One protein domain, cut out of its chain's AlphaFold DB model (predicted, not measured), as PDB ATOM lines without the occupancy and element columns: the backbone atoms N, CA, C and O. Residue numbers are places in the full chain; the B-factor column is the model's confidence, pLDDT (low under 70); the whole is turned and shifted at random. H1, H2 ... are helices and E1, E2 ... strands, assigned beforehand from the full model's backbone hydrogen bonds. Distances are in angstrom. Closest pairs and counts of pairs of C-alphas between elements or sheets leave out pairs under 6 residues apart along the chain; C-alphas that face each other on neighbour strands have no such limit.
ATOM      1  N   GLY A 298      36.624  47.772  58.594       92.44
ATOM      2  CA  GLY A 298      36.993  49.153  58.326       92.44
ATOM      3  C   GLY A 298      38.041  49.226  57.238       92.44
ATOM      4  O   GLY A 298      38.794  48.277  57.003       92.44
ATOM      5  N   MET A 299      38.064  50.368  56.563       88.19
ATOM      6  CA  MET A 299      39.013  50.633  55.501       88.19
ATOM      7  C   MET A 299      39.791  51.904  55.797       88.19
ATOM      8  O   MET A 299      39.220  52.976  56.018       88.19
ATOM      9  N   ASP A 300      41.109  51.774  55.773       87.31
ATOM     10  CA  ASP A 300      42.003  52.913  55.839       87.31
ATOM     11  C   ASP A 300      41.836  53.808  54.610       87.31
ATOM     12  O   ASP A 300      41.533  53.363  53.499       87.31
ATOM     13  N   TYR A 301      42.129  55.086  54.804       81.19
ATOM     14  CA  TYR A 301      42.287  56.045  53.727       81.19
ATOM     15  C   TYR A 301      43.375  55.575  52.757       81.19
ATOM     16  O   TYR A 301      44.358  54.974  53.184       81.19
ATOM     17  N   SER A 302      43.148  55.846  51.467       74.00
ATOM     18  CA  SER A 302      43.987  55.549  50.289       74.00
ATOM     19  C   SER A 302      45.308  54.818  50.526       74.00
ATOM     20  O   SER A 302      46.200  55.318  51.216       74.00
ATOM     21  N   ALA A 303      45.502  53.701  49.822       73.81
ATOM     22  CA  ALA A 303      46.796  53.029  49.801       73.81
ATOM     23  C   ALA A 303      47.906  53.928  49.230       73.81
ATOM     24  O   ALA A 303      49.027  53.841  49.706       73.81
ATOM     25  N   GLY A 304      47.617  54.802  48.256       72.25
ATOM     26  CA  GLY A 304      48.598  55.630  47.546       72.25
ATOM     27  C   GLY A 304      49.475  56.506  48.440       72.25
ATOM     28  O   GLY A 304      50.575  56.117  48.833       72.25
ATOM     29  N   ALA A 305      48.989  57.708  48.759       66.88
ATOM     30  CA  ALA A 305      49.737  58.714  49.517       66.88
ATOM     31  C   ALA A 305      50.104  58.283  50.953       66.88
ATOM     32  O   ALA A 305      50.934  58.931  51.590       66.88
ATOM     33  N   PHE A 306      49.495  57.206  51.460       74.81
ATOM     34  CA  PHE A 306      49.675  56.720  52.827       74.81
ATOM     35  C   PHE A 306      50.330  55.334  52.887       74.81
ATOM     36  O   PHE A 306      50.409  54.746  53.959       74.81
ATOM     37  N   TRP A 307      50.846  54.789  51.780       69.12
ATOM     38  CA  TRP A 307      51.647  53.558  51.811       69.12
ATOM     39  C   TRP A 307      52.884  53.726  52.725       69.12
ATOM     40  O   TRP A 307      53.555  54.758  52.639       69.12
ATOM     41  N   PRO A 308      53.269  52.732  53.558       69.62
ATOM     42  CA  PRO A 308      52.703  51.386  53.709       69.62
ATOM     43  C   PRO A 308      51.591  51.248  54.745       69.62
ATOM     44  O   PRO A 308      51.223  50.134  55.110       69.62
ATOM     45  N   THR A 309      51.088  52.359  55.262       73.62
ATOM     46  CA  THR A 309      50.225  52.374  56.435       73.62
ATOM     47  C   THR A 309      48.751  52.645  56.110       73.62
ATOM     48  O   THR A 309      47.930  52.464  56.995       73.62
ATOM     49  N   GLY A 310      48.406  52.992  54.862       80.50
ATOM     50  CA  GLY A 310      47.038  53.203  54.368       80.50
ATOM     51  C   GLY A 310      46.500  52.109  53.431       80.50
ATOM     52  O   GLY A 310      47.211  51.183  53.036       80.50
ATOM     53  N   GLY A 311      45.218  52.226  53.076       81.00
ATOM     54  CA  GLY A 311      44.483  51.356  52.143       81.00
ATOM     55  C   GLY A 311      44.281  49.895  52.566       81.00
ATOM     56  O   GLY A 311      43.927  49.053  51.735       81.00
ATOM     57  N   GLY A 312      44.510  49.578  53.839       87.06
ATOM     58  CA  GLY A 312      44.179  48.276  54.407       87.06
ATOM     59  C   GLY A 312      42.678  48.132  54.656       87.06
ATOM     60  O   GLY A 312      42.081  48.959  55.342       87.06
ATOM     61  N   LEU A 313      42.086  47.052  54.145       89.88
ATOM     62  CA  LEU A 313      40.813  46.525  54.630       89.88
ATOM     63  C   LEU A 313      41.115  45.624  55.827       89.88
ATOM     64  O   LEU A 313      41.896  44.677  55.709       89.88
ATOM     65  N   THR A 314      40.509  45.921  56.969       92.25
ATOM     66  CA  THR A 314      40.783  45.227  58.233       92.25
ATOM     67  C   THR A 314      39.504  44.650  58.807       92.25
ATOM     68  O   THR A 314      38.441  45.259  58.674       92.25
ATOM     69  N   ALA A 315      39.630  43.487  59.437       94.25
ATOM     70  CA  ALA A 315      38.585  42.828  60.196       94.25
ATOM     71  C   ALA A 315      39.007  42.686  61.661       94.25
ATOM     72  O   ALA A 315      40.119  42.234  61.946       94.25
ATOM     73  N   TRP A 316      38.099  43.014  62.573       97.25
ATOM     74  CA  TRP A 316      38.280  42.911  64.018       97.25
ATOM     75  C   TRP A 316      37.200  42.042  64.648       97.25
ATOM     76  O   TRP A 316      36.047  42.062  64.215       97.25
ATOM     77  N   ASP A 317      37.554  41.326  65.712       97.56
ATOM     78  CA  ASP A 317      36.561  40.744  66.609       97.56
ATOM     79  C   ASP A 317      35.887  41.890  67.378       97.56
ATOM     80  O   ASP A 317      36.534  42.631  68.119       97.56
ATOM     81  N   SER A 318      34.579  42.068  67.191       97.12
ATOM     82  CA  SER A 318      33.840  43.189  67.790       97.12
ATOM     83  C   SER A 318      33.744  43.131  69.321       97.12
ATOM     84  O   SER A 318      33.402  44.129  69.963       97.12
ATOM     85  N   LYS A 319      34.037  41.988  69.948       97.00
ATOM     86  CA  LYS A 319      33.986  41.818  71.407       97.00
ATOM     87  C   LYS A 319      35.303  42.191  72.065       97.00
ATOM     88  O   LYS A 319      35.280  42.677  73.192       97.00
ATOM     89  N   THR A 320      36.426  41.955  71.390       97.31
ATOM     90  CA  THR A 320      37.765  42.155  71.966       97.31
ATOM     91  C   THR A 320      38.537  43.313  71.340       97.31
ATOM     92  O   THR A 320      39.453  43.831  71.970       97.31
ATOM     93  N   GLY A 321      38.190  43.722  70.117       96.62
ATOM     94  CA  GLY A 321      38.964  44.681  69.329       96.62
ATOM     95  C   GLY A 321      40.236  44.098  68.712       96.62
ATOM     96  O   GLY A 321      41.033  44.842  68.135       96.62
ATOM     97  N   GLU A 322      40.452  42.784  68.832       97.56
ATOM     98  CA  GLU A 322      41.611  42.107  68.254       97.56
ATOM     99  C   GLU A 322      41.487  42.026  66.727       97.56
ATOM    100  O   GLU A 322      40.430  41.700  66.184       97.56
ATOM    101  N   GLU A 323      42.584  42.319  66.025       96.62
ATOM    102  CA  GLU A 323      42.661  42.148  64.574       96.62
ATOM    103  C   GLU A 323      42.571  40.660  64.217       96.62
ATOM    104  O   GLU A 323      43.405  39.858  64.640       96.62
ATOM    105  N   ILE A 324      41.582  40.298  63.401       95.38
ATOM    106  CA  ILE A 324      41.441  38.945  62.850       95.38
ATOM    107  C   ILE A 324      42.341  38.810  61.624       95.38
ATOM    108  O   ILE A 324      43.086  37.839  61.479       95.38
ATOM    109  N   TRP A 325      42.254  39.785  60.721       92.94
ATOM    110  CA  TRP A 325      43.098  39.885  59.540       92.94
ATOM    111  C   TRP A 325      43.095  41.306  58.985       92.94
ATOM    112  O   TRP A 325      42.170  42.092  59.199       92.94
ATOM    113  N   ARG A 326      44.116  41.599  58.182       90.44
ATOM    114  CA  ARG A 326      44.233  42.829  57.407       90.44
ATOM    115  C   ARG A 326      44.799  42.527  56.029       90.44
ATOM    116  O   ARG A 326      45.759  41.767  55.898       90.44
ATOM    117  N   VAL A 327      44.208  43.117  54.995       88.06
ATOM    118  CA  VAL A 327      44.631  42.930  53.605       88.06
ATOM    119  C   VAL A 327      44.715  44.265  52.880       88.06
ATOM    120  O   VAL A 327      43.849  45.125  53.013       88.06
ATOM    121  N   LEU A 328      45.769  44.435  52.087       86.75
ATOM    122  CA  LEU A 328      45.889  45.555  51.163       86.75
ATOM    123  C   LEU A 328      45.082  45.257  49.895       86.75
ATOM    124  O   LEU A 328      45.346  44.261  49.216       86.75
ATOM    125  N   LEU A 329      44.135  46.128  49.551       80.75
ATOM    126  CA  LEU A 329      43.391  46.010  48.298       80.75
ATOM    127  C   LEU A 329      44.237  46.561  47.145       80.75
ATOM    128  O   LEU A 329      44.595  47.736  47.137       80.75
ATOM    129  N   SER A 330      44.562  45.707  46.174       78.69
ATOM    130  CA  SER A 330      45.368  46.068  45.003       78.69
ATOM    131  C   SER A 330      44.708  45.591  43.703       78.69
ATOM    132  O   SER A 330      44.101  44.516  43.713       78.69
ATOM    133  N   PRO A 331      44.838  46.343  42.588       81.44
ATOM    134  CA  PRO A 331      45.653  47.557  42.405       81.44
ATOM    135  C   PRO A 331      45.093  48.817  43.098       81.44
ATOM    136  O   PRO A 331      43.917  48.898  43.411       81.44
ATOM    137  N   TYR A 332      45.935  49.817  43.339       79.00
ATOM    138  CA  TYR A 332      45.560  51.139  43.869       79.00
ATOM    139  C   TYR A 332      46.343  52.226  43.117       79.00
ATOM    140  O   TYR A 332      47.309  51.910  42.415       79.00
ATOM    141  N   THR A 333      45.924  53.489  43.201       75.31
ATOM    142  CA  THR A 333      46.651  54.615  42.587       75.31
ATOM    143  C   THR A 333      47.540  55.303  43.617       75.31
ATOM    144  O   THR A 333      47.418  55.082  44.813       75.31
ATOM    145  N   GLN A 334      48.494  56.121  43.172       70.69
ATOM    146  CA  GLN A 334      49.355  56.865  44.103       70.69
ATOM    147  C   GLN A 334      48.763  58.223  44.502       70.69
ATOM    148  O   GLN A 334      49.070  58.721  45.582       70.69
ATOM    149  N   ASP A 335      47.869  58.769  43.672       70.25
ATOM    150  CA  ASP A 335      47.463  60.177  43.734       70.25
ATOM    151  C   ASP A 335      45.959  60.383  43.990       70.25
ATOM    152  O   ASP A 335      45.489  61.520  43.977       70.25
ATOM    153  N   SER A 336      45.190  59.310  44.209       69.12
ATOM    154  CA  SER A 336      43.752  59.405  44.506       69.12
ATOM    155  C   SER A 336      43.447  59.038  45.953       69.12
ATOM    156  O   SER A 336      44.278  58.479  46.672       69.12
ATOM    157  N   TYR A 337      42.228  59.355  46.386       71.38
ATOM    158  CA  TYR A 337      41.759  59.098  47.739       71.38
ATOM    159  C   TYR A 337      40.523  58.200  47.748       71.38
ATOM    160  O   TYR A 337      39.754  58.189  46.792       71.38
ATOM    161  N   SER A 338      40.338  57.446  48.831       70.25
ATOM    162  CA  SER A 338      39.157  56.607  49.045       70.25
ATOM    163  C   SER A 338      38.692  56.740  50.490       70.25
ATOM    164  O   SER A 338      39.501  56.631  51.413       70.25
ATOM    165  N   MET A 339      37.397  56.999  50.670       75.81
ATOM    166  CA  MET A 339      36.711  57.136  51.962       75.81
ATOM    167  C   MET A 339      35.483  56.226  51.983       75.81
ATOM    168  O   MET A 339      34.358  56.679  52.171       75.81
ATOM    169  N   VAL A 340      35.685  54.944  51.694       74.00
ATOM    170  CA  VAL A 340      34.572  54.011  51.506       74.00
ATOM    171  C   VAL A 340      34.268  53.235  52.778       74.00
ATOM    172  O   VAL A 340      35.165  52.794  53.496       74.00
ATOM    173  N   GLN A 341      32.981  53.043  53.027       86.50
ATOM    174  CA  GLN A 341      32.500  52.068  53.989       86.50
ATOM    175  C   GLN A 341      32.488  50.680  53.322       86.50
ATOM    176  O   GLN A 341      31.879  50.532  52.257       86.50
ATOM    177  N   PRO A 342      33.126  49.649  53.908       88.00
ATOM    178  CA  PRO A 342      32.950  48.276  53.449       88.00
ATOM    179  C   PRO A 342      31.486  47.853  53.596       88.00
ATOM    180  O   PRO A 342      30.873  48.108  54.621       88.00
ATOM    181  N   THR A 343      30.908  47.183  52.612       84.81
ATOM    182  CA  THR A 343      29.552  46.624  52.698       84.81
ATOM    183  C   THR A 343      29.643  45.113  52.830       84.81
ATOM    184  O   THR A 343      30.323  44.473  52.030       84.81
ATOM    185  N   VAL A 344      28.959  44.529  53.816       85.56
ATOM    186  CA  VAL A 344      28.938  43.075  54.019       85.56
ATOM    187  C   VAL A 344      27.564  42.529  53.672       85.56
ATOM    188  O   VAL A 344      26.560  42.976  54.218       85.56
ATOM    189  N   VAL A 345      27.517  41.564  52.756       77.44
ATOM    190  CA  VAL A 345      26.284  40.879  52.346       77.44
ATOM    191  C   VAL A 345      26.602  39.408  52.120       77.44
ATOM    192  O   VAL A 345      27.536  39.089  51.387       77.44
ATOM    193  N   ASP A 346      25.838  38.514  52.747       73.00
ATOM    194  CA  ASP A 346      25.970  37.057  52.596       73.00
ATOM    195  C   ASP A 346      27.413  36.538  52.796       73.00
ATOM    196  O   ASP A 346      27.905  35.708  52.029       73.00
ATOM    197  N   GLY A 347      28.129  37.076  53.792       74.50
ATOM    198  CA  GLY A 347      29.523  36.711  54.088       74.50
ATOM    199  C   GLY A 347      30.557  37.237  53.081       74.50
ATOM    200  O   GLY A 347      31.725  36.850  53.124       74.50
ATOM    201  N   ARG A 348      30.155  38.115  52.156       81.62
ATOM    202  CA  ARG A 348      31.047  38.785  51.202       81.62
ATOM    203  C   ARG A 348      31.249  40.230  51.593       81.62
ATOM    204  O   ARG A 348      30.285  40.934  51.882       81.62
ATOM    205  N   ILE A 349      32.494  40.679  51.519       87.75
ATOM    206  CA  ILE A 349      32.876  42.044  51.863       87.75
ATOM    207  C   ILE A 349      33.179  42.794  50.575       87.75
ATOM    208  O   ILE A 349      34.114  42.448  49.850       87.75
ATOM    209  N   TYR A 350      32.393  43.828  50.305       82.94
ATOM    210  CA  TYR A 350      32.551  44.715  49.168       82.94
ATOM    211  C   TYR A 350      33.174  46.030  49.616       82.94
ATOM    212  O   TYR A 350      32.631  46.713  50.478       82.94
ATOM    213  N   ALA A 351      34.305  46.405  49.031       82.06
ATOM    214  CA  ALA A 351      34.975  47.660  49.353       82.06
ATOM    215  C   ALA A 351      35.518  48.301  48.078       82.06
ATOM    216  O   ALA A 351      36.111  47.619  47.244       82.06
ATOM    217  N   GLY A 352      35.301  49.603  47.910       75.31
ATOM    218  CA  GLY A 352      35.964  50.376  46.862       75.31
ATOM    219  C   GLY A 352      37.420  50.680  47.221       75.31
ATOM    220  O   GLY A 352      37.814  50.579  48.375       75.31
ATOM    221  N   ASN A 353      38.238  51.106  46.267       78.12
ATOM    222  CA  ASN A 353      39.483  51.801  46.597       78.12
ATOM    223  C   ASN A 353      39.768  52.937  45.612       78.12
ATOM    224  O   ASN A 353      39.018  53.195  44.671       78.12
ATOM    225  N   ASP A 354      40.891  53.606  45.827       75.25
ATOM    226  CA  ASP A 354      41.376  54.753  45.067       75.25
ATOM    227  C   ASP A 354      41.821  54.407  43.625       75.25
ATOM    228  O   ASP A 354      42.223  55.292  42.876       75.25
ATOM    229  N   PHE A 355      41.711  53.144  43.194       77.56
ATOM    230  CA  PHE A 355      41.785  52.736  41.784       77.56
ATOM    231  C   PHE A 355      40.478  52.958  41.017       77.56
ATOM    232  O   PHE A 355      40.462  52.868  39.791       77.56
ATOM    233  N   GLY A 356      39.371  53.201  41.724       70.12
ATOM    234  CA  GLY A 356      38.033  53.196  41.136       70.12
ATOM    235  C   GLY A 356      37.484  51.785  40.889       70.12
ATOM    236  O   GLY A 356      36.547  51.623  40.111       70.12
ATOM    237  N   ALA A 357      38.057  50.761  41.531       71.06
ATOM    238  CA  ALA A 357      37.533  49.396  41.521       71.06
ATOM    239  C   ALA A 357      36.727  49.093  42.789       71.06
ATOM    240  O   ALA A 357      37.004  49.641  43.855       71.06
ATOM    241  N   VAL A 358      35.774  48.165  42.668       73.44
ATOM    242  CA  VAL A 358      35.082  47.523  43.793       73.44
ATOM    243  C   VAL A 358      35.621  46.103  43.946       73.44
ATOM    244  O   VAL A 358      35.544  45.291  43.023       73.44
ATOM    245  N   TYR A 359      36.169  45.807  45.116       78.88
ATOM    246  CA  TYR A 359      36.698  44.504  45.500       78.88
ATOM    247  C   TYR A 359      35.617  43.691  46.187       78.88
ATOM    248  O   TYR A 359      34.788  44.249  46.894       78.88
ATOM    249  N   CYS A 360      35.664  42.373  46.013       83.38
ATOM    250  CA  CYS A 360      34.877  41.423  46.786       83.38
ATOM    251  C   CYS A 360      35.845  40.461  47.474       83.38
ATOM    252  O   CYS A 360      36.481  39.644  46.804       83.38
ATOM    253  N   VAL A 361      35.955  40.550  48.796       83.44
ATOM    254  CA  VAL A 361      36.701  39.593  49.617       83.44
ATOM    255  C   VAL A 361      35.707  38.560  50.139       83.44
ATOM    256  O   VAL A 361      34.727  38.902  50.795       83.44
ATOM    257  N   SER A 362      35.920  37.297  49.775       73.38
ATOM    258  CA  SER A 362      35.074  36.167  50.166       73.38
ATOM    259  C   SER A 362      35.901  34.884  50.193       73.38
ATOM    260  O   SER A 362      36.854  34.732  49.425       73.38
ATOM    261  N   ASP A 363      35.520  33.956  51.065       63.34
ATOM    262  CA  ASP A 363      35.970  32.561  51.076       63.34
ATOM    263  C   ASP A 363      35.421  31.758  49.879       63.34
ATOM    264  O   ASP A 363      36.011  30.762  49.450       63.34
ATOM    265  N   ILE A 364      34.326  32.226  49.281       54.81
ATOM    266  CA  ILE A 364      33.788  31.719  48.025       54.81
ATOM    267  C   ILE A 364      34.593  32.340  46.883       54.81
ATOM    268  O   ILE A 364      34.428  33.515  46.547       54.81
ATOM    269  N   LYS A 365      35.444  31.527  46.241       51.25
ATOM    270  CA  LYS A 365      36.177  31.933  45.032       51.25
ATOM    271  C   LYS A 365      35.178  32.510  44.019       51.25
ATOM    272  O   LYS A 365      34.251  31.821  43.592       51.25
ATOM    273  N   GLY A 366      35.381  33.769  43.629       50.56
ATOM    274  CA  GLY A 366      34.634  34.381  42.532       50.56
ATOM    275  C   GLY A 366      34.801  33.581  41.230       50.56
ATOM    276  O   GLY A 366      35.695  32.734  41.134       50.56
ATOM    277  N   PRO A 367      33.968  33.820  40.204       49.12
ATOM    278  CA  PRO A 367      34.102  33.135  38.925       49.12
ATOM    279  C   PRO A 367      35.416  33.554  38.259       49.12
ATOM    280  O   PRO A 367      35.463  34.590  37.605       49.12
ATOM    281  N   GLY A 368      36.448  32.747  38.499       51.03
ATOM    282  CA  GLY A 368      37.764  32.696  37.875       51.03
ATOM    283  C   GLY A 368      38.598  33.982  37.749       51.03
ATOM    284  O   GLY A 368      38.105  35.101  37.859       51.03
ATOM    285  N   THR A 369      39.899  33.820  37.506       70.31
ATOM    286  CA  THR A 369      40.797  34.898  37.057       70.31
ATOM    287  C   THR A 369      40.315  35.507  35.738       70.31
ATOM    288  O   THR A 369      39.487  34.929  35.037       70.31
ATOM    289  N   GLU A 370      40.841  36.670  35.355       51.94
ATOM    290  CA  GLU A 370      40.542  37.287  34.056       51.94
ATOM    291  C   GLU A 370      40.862  36.345  32.883       51.94
ATOM    292  O   GLU A 370      40.106  36.294  31.922       51.94
ATOM    293  N   GLU A 371      41.883  35.491  33.004       52.97
ATOM    294  CA  GLU A 371      42.167  34.408  32.052       52.97
ATOM    295  C   GLU A 371      41.100  33.305  32.057       52.97
ATOM    296  O   GLU A 371      40.698  32.850  30.987       52.97
ATOM    297  N   GLU A 372      40.592  32.903  33.228       51.62
ATOM    298  CA  GLU A 372      39.484  31.941  33.353       51.62
ATOM    299  C   GLU A 372      38.163  32.545  32.823       51.62
ATOM    300  O   GLU A 372      37.367  31.839  32.205       51.62
ATOM    301  N   ARG A 373      37.943  33.859  32.979       53.06
ATOM    302  CA  ARG A 373      36.804  34.603  32.410       53.06
ATOM    303  C   ARG A 373      36.937  34.794  30.907       53.06
ATOM    304  O   ARG A 373      35.960  34.601  30.199       53.06
ATOM    305  N   VAL A 374      38.123  35.118  30.398       51.47
ATOM    306  CA  VAL A 374      38.411  35.204  28.960       51.47
ATOM    307  C   VAL A 374      38.311  33.822  28.313       51.47
ATOM    308  O   VAL A 374      37.789  33.722  27.209       51.47
ATOM    309  N   GLN A 375      38.698  32.742  29.000       47.41
ATOM    310  CA  GLN A 375      38.433  31.369  28.553       47.41
ATOM    311  C   GLN A 375      36.949  30.994  28.622       47.41
ATOM    312  O   GLN A 375      36.474  30.287  27.742       47.41
ATOM    313  N   ALA A 376      36.199  31.473  29.618       45.25
ATOM    314  CA  ALA A 376      34.751  31.263  29.695       45.25
ATOM    315  C   ALA A 376      33.973  32.098  28.654       45.25
ATOM    316  O   ALA A 376      32.928  31.667  28.169       45.25
ATOM    317  N   LEU A 377      34.499  33.273  28.283       43.38
ATOM    318  CA  LEU A 377      34.008  34.149  27.212       43.38
ATOM    319  C   LEU A 377      34.481  33.694  25.824       43.38
ATOM    320  O   LEU A 377      33.847  34.030  24.821       43.38
ATOM    321  N   GLN A 378      35.539  32.879  25.742       43.44
ATOM    322  CA  GLN A 378      35.791  32.027  24.586       43.44
ATOM    323  C   GLN A 378      34.726  30.939  24.575       43.44
ATOM    324  O   GLN A 378      34.897  29.835  25.080       43.44
ATOM    325  N   THR A 379      33.596  31.300  23.975       44.59
ATOM    326  CA  THR A 379      32.546  30.406  23.504       44.59
ATOM    327  C   THR A 379      33.088  29.000  23.258       44.59
ATOM    328  O   THR A 379      33.912  28.796  22.359       44.59
TER     329      THR A 379
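What this domain is: This is residues 298 to 379 of the 411 residues of the protein "PQQ-binding-like beta-propeller repeat protein" of Candidatus Methanomethylophilaceae archaeon (UniProt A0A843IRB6). A small three-stranded sheet, E3, E4 and E5, stands beside a separate two-stranded hairpin, E1 and E2, the two coming near each other only loosely, at Leu 313 of E1 and Ala 351 of E4; the short helix H1 is at one end of the hairpin, and a tail ending in helix H2 makes much of the length, with residues 369 to 375 sticking out free. A long unnamed stretch, residues 329 to 342, leads from the hairpin to the sheet. The printed part has 82 residues with two named helices and five named strands, in the order H1, E1, E2, E3, E4, E5, H2; the sheets run E3 - E4 - E5 and E1 - E2, both antiparallel. The class is mixed, helices and strands, with under half of the residues in named elements. The whole is only just loose, close to compact, with a radius of gyration of the C-alphas of 14.6 A, and flat, spanning 48 by 34 by 18 A.

Where its parts are: In the larger sheet, E3 is residues 343 to 345, E4 is residues 348 to 352, 13.3 A long, and E5 is residues 358 to 361, 10.0 A long. E1, residues 312 to 317, measures 16.2 A and E2, residues 323 to 328, 14.2 A. H1 is residues 303 to 306, beginning at C-alpha 303 (46.796, 53.029, 49.801). H2, residues 370 to 377, is 10.0 A long and ends at C-alpha 377 (34.008, 34.149, 27.212).

How they stand to each other: E3, E4 and E5 form a meander, each strand the antiparallel neighbour of the one before, with E3 and E5 as edge strands. In the hairpin of E3 and E4, N 343 and O 350 are 2.8 A apart, within hydrogen-bond range. In the hairpin of E4 and E5, N 359 and O 351 are within range at 2.8 A. E1 comes closest to E4 at the C-alphas of Leu 313 and Ala 351, 8.0 A apart. E1 and E2 form an antiparallel hairpin at 168 degrees, with N 313 and O 327 within range at 2.8 A. Residues 298 to 299 pair antiparallel with residues 313 to 314 of E1. The closest C-alphas of H1 and E1 are those of Ala 303 and Gly 312, 7.1 A apart. H2 is not on the larger sheet, and is apart from H1, E1, E2, E3 and E4. In H2 every O i to N i+4 pair is within range; H1 is too short for such a pair.

The domain as a whole: The C-alphas of Thr 320 and Thr 379 are the two farthest apart, at 50.1 A. The printed part has no cut. The link from E2 to E3 is long, 14 residues. Mean pLDDT of the printed part is 75.6; it is under 70 at 20 residues, among them residues 363 to 368 and 370 to 379.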